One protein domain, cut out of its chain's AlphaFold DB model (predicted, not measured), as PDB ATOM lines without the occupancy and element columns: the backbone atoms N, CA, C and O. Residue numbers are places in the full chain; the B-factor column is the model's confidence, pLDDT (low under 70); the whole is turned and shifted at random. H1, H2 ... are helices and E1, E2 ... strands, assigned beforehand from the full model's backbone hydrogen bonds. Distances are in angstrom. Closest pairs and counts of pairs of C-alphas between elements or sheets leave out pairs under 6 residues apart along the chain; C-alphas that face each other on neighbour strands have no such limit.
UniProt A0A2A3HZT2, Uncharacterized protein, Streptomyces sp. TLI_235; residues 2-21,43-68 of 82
ATOM      1  N   ALA A   2      35.311 -11.460  29.401       80.75
ATOM      2  CA  ALA A   2      36.526 -12.234  29.215       80.75
ATOM      3  C   ALA A   2      36.268 -13.297  28.143       80.75
ATOM      4  O   ALA A   2      35.177 -13.868  28.080       80.75
ATOM      5  N   LYS A   3      37.274 -13.537  27.299       86.06
ATOM      6  CA  LYS A   3      37.202 -14.545  26.246       86.06
ATOM      7  C   LYS A   3      37.727 -15.863  26.789       86.06
ATOM      8  O   LYS A   3      38.902 -15.963  27.158       86.06
ATOM      9  N   TYR A   4      36.874 -16.872  26.791       86.88
ATOM     10  CA  TYR A   4      37.216 -18.202  27.261       86.88
ATOM     11  C   TYR A   4      37.098 -19.219  26.141       86.88
ATOM     12  O   TYR A   4      36.235 -19.117  25.275       86.88
ATOM     13  N   ARG A   5      37.954 -20.227  26.198       88.06
ATOM     14  CA  ARG A   5      37.860 -21.458  25.431       88.06
ATOM     15  C   ARG A   5      37.315 -22.531  26.361       88.06
ATOM     16  O   ARG A   5      37.765 -22.629  27.499       88.06
ATOM     17  N   SER A   6      36.366 -23.335  25.904       86.56
ATOM     18  CA  SER A   6      35.745 -24.360  26.748       86.56
ATOM     19  C   SER A   6      35.654 -25.716  26.061       86.56
ATOM     20  O   SER A   6      35.642 -25.813  24.831       86.56
ATOM     21  N   ARG A   7      35.599 -26.770  26.875       85.44
ATOM     22  CA  ARG A   7      35.340 -28.146  26.451       85.44
ATOM     23  C   ARG A   7      34.308 -28.762  27.386       85.44
ATOM     24  O   ARG A   7      34.563 -28.889  28.578       85.44
ATOM     25  N   VAL A   8      33.175 -29.185  26.831       84.69
ATOM     26  CA  VAL A   8      32.109 -29.875  27.569       84.69
ATOM     27  C   VAL A   8      32.051 -31.333  27.126       84.69
ATOM     28  O   VAL A   8      32.125 -31.633  25.935       84.69
ATOM     29  N   ARG A   9      31.949 -32.247  28.090       81.00
ATOM     30  CA  ARG A   9      31.890 -33.697  27.888       81.00
ATOM     31  C   ARG A   9      30.656 -34.250  28.581       81.00
ATOM     32  O   ARG A   9      30.411 -33.932  29.742       81.00
ATOM     33  N   VAL A  10      29.903 -35.079  27.868       78.00
ATOM     34  CA  VAL A  10      28.726 -35.778  28.389       78.00
ATOM     35  C   VAL A  10      29.018 -37.273  28.360       78.00
ATOM     36  O   VAL A  10      29.296 -37.832  27.298       78.00
ATOM     37  N   LEU A  11      28.995 -37.898  29.534       75.00
ATOM     38  CA  LEU A  11      29.356 -39.296  29.746       75.00
ATOM     39  C   LEU A  11      28.100 -40.097  30.112       75.00
ATOM     40  O   LEU A  11      27.259 -39.631  30.889       75.00
ATOM     41  N   SER A  12      27.966 -41.298  29.550       68.94
ATOM     42  CA  SER A  12      26.970 -42.279  29.993       68.94
ATOM     43  C   SER A  12      27.546 -43.228  31.050       68.94
ATOM     44  O   SER A  12      28.754 -43.279  31.261       68.94
ATOM     45  N   ASP A  13      26.664 -43.984  31.711       66.69
ATOM     46  CA  ASP A  13      26.981 -44.945  32.785       66.69
ATOM     47  C   ASP A  13      27.966 -46.052  32.348       66.69
ATOM     48  O   ASP A  13      28.680 -46.618  33.169       66.69
ATOM     49  N   GLU A  14      28.074 -46.311  31.040       59.84
ATOM     50  CA  GLU A  14      29.038 -47.257  30.460       59.84
ATOM     51  C   GLU A  14      30.420 -46.629  30.168       59.84
ATOM     52  O   GLU A  14      31.226 -47.225  29.455       59.84
ATOM     53  N   ASP A  15      30.704 -45.424  30.683       54.31
ATOM     54  CA  ASP A  15      31.925 -44.640  30.399       54.31
ATOM     55  C   ASP A  15      32.099 -44.309  28.898       54.31
ATOM     56  O   ASP A  15      33.174 -43.947  28.415       54.31
ATOM     57  N   VAL A  16      31.016 -44.421  28.123       53.91
ATOM     58  CA  VAL A  16      31.001 -44.073  26.705       53.91
ATOM     59  C   VAL A  16      30.770 -42.564  26.599       53.91
ATOM     60  O   VAL A  16      29.767 -42.037  27.085       53.91
ATOM     61  N   GLU A  17      31.691 -41.840  25.952       53.00
ATOM     62  CA  GLU A  17      31.433 -40.485  25.444       53.00
ATOM     63  C   GLU A  17      30.302 -40.584  24.407       53.00
ATOM     64  O   GLU A  17      30.535 -40.792  23.218       53.00
ATOM     65  N   VAL A  18      29.050 -40.505  24.857       52.06
ATOM     66  CA  VAL A  18      27.881 -40.681  23.979       52.06
ATOM     67  C   VAL A  18      27.701 -39.483  23.059       52.06
ATOM     68  O   VAL A  18      27.192 -39.613  21.948       52.06
ATOM     69  N   THR A  19      28.158 -38.312  23.482       50.28
ATOM     70  CA  THR A  19      27.962 -37.094  22.714       50.28
ATOM     71  C   THR A  19      29.018 -36.078  23.109       50.28
ATOM     72  O   THR A  19      28.811 -35.217  23.961       50.28
ATOM     73  N   THR A  20      30.145 -36.089  22.402       44.69
ATOM     74  CA  THR A  20      30.892 -34.854  22.154       44.69
ATOM     75  C   THR A  20      30.005 -33.962  21.272       44.69
ATOM     76  O   THR A  20      30.236 -33.805  20.073       44.69
ATOM     77  N   ARG A  21      28.906 -33.411  21.812       47.66
ATOM     78  CA  ARG A  21      28.181 -32.342  21.122       47.66
ATOM     79  C   ARG A  21      29.118 -31.138  21.198       47.66
ATOM     80  O   ARG A  21      29.164 -30.464  22.214       47.66
ATOM     81  N   ASP A  43      25.455 -26.715  33.866       87.00
ATOM     82  CA  ASP A  43      24.025 -26.513  34.114       87.00
ATOM     83  C   ASP A  43      23.219 -26.410  32.803       87.00
ATOM     84  O   ASP A  43      22.159 -27.022  32.645       87.00
ATOM     85  N   THR A  44      23.766 -25.711  31.807       83.50
ATOM     86  CA  THR A  44      23.180 -25.606  30.465       83.50
ATOM     87  C   THR A  44      23.141 -26.954  29.741       83.50
ATOM     88  O   THR A  44      22.126 -27.290  29.125       83.50
ATOM     89  N   ALA A  45      24.218 -27.736  29.810       79.44
ATOM     90  CA  ALA A  45      24.295 -29.057  29.192       79.44
ATOM     91  C   ALA A  45      23.353 -30.070  29.866       79.44
ATOM     92  O   ALA A  45      22.701 -30.841  29.164       79.44
ATOM     93  N   VAL A  46      23.208 -30.020  31.194       78.25
ATOM     94  CA  VAL A  46      22.242 -30.842  31.943       78.25
ATOM     95  C   VAL A  46      20.806 -30.505  31.541       78.25
ATOM     96  O   VAL A  46      20.032 -31.413  31.246       78.25
ATOM     97  N   ARG A  47      20.440 -29.216  31.461       76.25
ATOM     98  CA  ARG A  47      19.094 -28.811  31.012       76.25
ATOM     99  C   ARG A  47      18.802 -29.272  29.587       76.25
ATOM    100  O   ARG A  47      17.763 -29.878  29.357       76.25
ATOM    101  N   GLN A  48      19.737 -29.059  28.660       69.31
ATOM    102  CA  GLN A  48      19.581 -29.504  27.270       69.31
ATOM    103  C   GLN A  48      19.512 -31.031  27.134       69.31
ATOM    104  O   GLN A  48      18.782 -31.526  26.283       69.31
ATOM    105  N   GLY A  49      20.262 -31.775  27.953       63.12
ATOM    106  CA  GLY A  49      20.187 -33.235  28.006       63.12
ATOM    107  C   GLY A  49      18.890 -33.753  28.638       63.12
ATOM    108  O   GLY A  49      18.451 -34.846  28.305       63.12
ATOM    109  N   GLY A  50      18.254 -32.974  29.518       57.25
ATOM    110  CA  GLY A  50      16.949 -33.296  30.102       57.25
ATOM    111  C   GLY A  50      15.768 -33.123  29.140       57.25
ATOM    112  O   GLY A  50      14.757 -33.804  29.304       57.25
ATOM    113  N   ASP A  51      15.901 -32.247  28.139       55.41
ATOM    114  CA  ASP A  51      14.885 -32.001  27.105       55.41
ATOM    115  C   ASP A  51      14.875 -33.064  25.983       55.41
ATOM    116  O   ASP A  51      13.920 -33.115  25.204       55.41
ATOM    117  N   ASP A  52      15.892 -33.934  25.900       49.03
ATOM    118  CA  ASP A  52      15.923 -35.079  24.980       49.03
ATOM    119  C   ASP A  52      15.516 -36.372  25.723       49.03
ATOM    120  O   ASP A  52      16.310 -36.929  26.483       49.03
ATOM    121  N   PRO A  53      14.283 -36.888  25.536       47.81
ATOM    122  CA  PRO A  53      13.806 -38.111  26.186       47.81
ATOM    123  C   PRO A  53      14.414 -39.398  25.595       47.81
ATOM    124  O   PRO A  53      13.865 -40.485  25.798       47.81
ATOM    125  N   GLY A  54      15.515 -39.298  24.841       53.22
ATOM    126  CA  GLY A  54      16.282 -40.438  24.358       53.22
ATOM    127  C   GLY A  54      16.670 -41.423  25.478       53.22
ATOM    128  O   GLY A  54      16.706 -41.074  26.658       53.22
ATOM    129  N   PRO A  55      16.973 -42.688  25.134       48.38
ATOM    130  CA  PRO A  55      17.115 -43.789  26.095       48.38
ATOM    131  C   PRO A  55      18.302 -43.671  27.067       48.38
ATOM    132  O   PRO A  55      18.480 -44.553  27.903       48.38
ATOM    133  N   MET A  56      19.110 -42.613  26.987       53.50
ATOM    134  CA  MET A  56      20.281 -42.417  27.834       53.50
ATOM    135  C   MET A  56      20.223 -41.047  28.496       53.50
ATOM    136  O   MET A  56      20.534 -40.033  27.877       53.50
ATOM    137  N   ARG A  57      19.847 -41.021  29.779       60.25
ATOM    138  CA  ARG A  57      20.123 -39.849  30.609       60.25
ATOM    139  C   ARG A  57      21.643 -39.718  30.749       60.25
ATOM    140  O   ARG A  57      22.294 -40.740  30.982       60.25
ATOM    141  N   PRO A  58      22.214 -38.512  30.609       60.16
ATOM    142  CA  PRO A  58      23.625 -38.306  30.898       60.16
ATOM    143  C   PRO A  58      23.892 -38.688  32.357       60.16
ATOM    144  O   PRO A  58      23.198 -38.207  33.250       60.16
ATOM    145  N   ALA A  59      24.852 -39.588  32.575       66.81
ATOM    146  CA  ALA A  59      25.258 -40.041  33.906       66.81
ATOM    147  C   ALA A  59      26.344 -39.142  34.505       66.81
ATOM    148  O   ALA A  59      26.641 -39.242  35.685       66.81
ATOM    149  N   ARG A  60      26.989 -38.308  33.678       79.31
ATOM    150  CA  ARG A  60      27.898 -37.261  34.138       79.31
ATOM    151  C   ARG A  60      28.092 -36.199  33.065       79.31
ATOM    152  O   ARG A  60      28.201 -36.512  31.879       79.31
ATOM    153  N   VAL A  61      28.201 -34.943  33.482       85.44
ATOM    154  CA  VAL A  61      28.577 -33.814  32.620       85.44
ATOM    155  C   VAL A  61      29.815 -33.152  33.200       85.44
ATOM    156  O   VAL A  61      29.869 -32.900  34.397       85.44
ATOM    157  N   VAL A  62      30.808 -32.857  32.364       87.38
ATOM    158  CA  VAL A  62      32.055 -32.197  32.771       87.38
ATOM    159  C   VAL A  62      32.320 -31.011  31.857       87.38
ATOM    160  O   VAL A  62      32.254 -31.161  30.636       87.38
ATOM    161  N   ALA A  63      32.655 -29.855  32.423       89.12
ATOM    162  CA  ALA A  63      33.108 -28.687  31.680       89.12
ATOM    163  C   ALA A  63      34.475 -28.218  32.180       89.12
ATOM    164  O   ALA A  63      34.673 -27.999  33.375       89.12
ATOM    165  N   ASP A  64      35.386 -28.007  31.237       90.56
ATOM    166  CA  ASP A  64      36.678 -27.373  31.467       90.56
ATOM    167  C   ASP A  64      36.750 -26.065  30.685       90.56
ATOM    168  O   ASP A  64      36.330 -25.990  29.525       90.56
ATOM    169  N   VAL A  65      37.287 -25.032  31.326       89.25
ATOM    170  CA  VAL A  65      37.366 -23.673  30.794       89.25
ATOM    171  C   VAL A  65      38.791 -23.150  30.916       89.25
ATOM    172  O   VAL A  65      39.408 -23.232  31.976       89.25
ATOM    173  N   TRP A  66      39.296 -22.550  29.845       90.62
ATOM    174  CA  TRP A  66      40.586 -21.868  29.775       90.62
ATOM    175  C   TRP A  66      40.384 -20.434  29.304       90.62
ATOM    176  O   TRP A  66      39.493 -20.152  28.506       90.62
ATOM    177  N   GLU A  67      41.232 -19.511  29.744       87.81
ATOM    178  CA  GLU A  67      41.325 -18.209  29.079       87.81
ATOM    179  C   GLU A  67      41.812 -18.412  27.637       87.81
ATOM    180  O   GLU A  67      42.659 -19.268  27.388       87.81
ATOM    181  N   ALA A  68      41.309 -17.634  26.673       80.75
ATOM    182  CA  ALA A  68      41.618 -17.845  25.251       80.75
ATOM    183  C   ALA A  68      43.125 -17.749  24.903       80.75
ATOM    184  O   ALA A  68      43.549 -18.247  23.863       80.75
TER     185      ALA A  68
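What this domain is: This is residues 2 to 21 and 43 to 68 of the 82 residues of an uncharacterized protein of Streptomyces sp. TLI_235 (UniProt A0A2A3HZT2). A long, narrow ribbon of two antiparallel strands, E1 and E2, makes most of the length, and one short helix, H1, lies over to one side of it near the end where E1 ends and E2 begins. Loops gather at that same end: residues 12 to 21 turn out beyond E1 and fold back, and residues 51 to 59 loop out from H1 and return to E2. The printed part has 46 residues, with one named helix and two named strands in the order E1, H1, E2 along the chain; the sheet's order is E1 - E2, and the class is mixed, helices and strands. The whole is loose, with a radius of gyration of the C-alphas of 11.8 A, and elongated, with spans of 37 by 21 by 13 A.

Where its parts are: E1, residues 2 to 11, is the longest strand by residues; it begins with C-alpha 2 at (36.526, -12.234, 29.215) and measures 28.0 A from first to last C-alpha. H1, residues 43 to 50, begins with C-alpha 43 at (24.025, -26.513, 34.114) and measures 10.6 A. E2, residues 60 to 67, measures 23.9 A and ends with C-alpha 67 at (41.325, -18.209, 29.079).

How they stand to each other: E1 and E2 are antiparallel neighbours, with 159 degrees between their N-to-C directions. The C-alphas of Tyr 4 and Glu 67 face each other at 4.5 A, and those of Leu 11 and Arg 60 face each other at 5.1 A. Across this pair N 5 and O 66 are within hydrogen-bond range at 2.8 A, as are N 62 and O 9 at 2.9 A. H1 and E2 have 2 pairs of C-alphas within 8 A; their closest C-alphas are those of Val 46 and Val 61, 7.0 A apart. H1 and E1 are near each other, with 5 pairs of C-alphas within 10 A. Every O i to N i+4 pair in H1 is within hydrogen-bond range.

The domain as a whole: The two C-alphas farthest apart are those of Ala 2 and Pro 55, 37.2 A. Residues 22 to 42 are not printed, and C-alphas 21 and 43 are 14.8 A apart across the cut, which falls in the link from E1 to H1. The link from H1 to E2, 9 residues, is short. The mean pLDDT of the printed part is 70.7, and 22 residues are under 70: residues 12 to 21 and residues 48 to 59, of which 48 to 50 belong to H1.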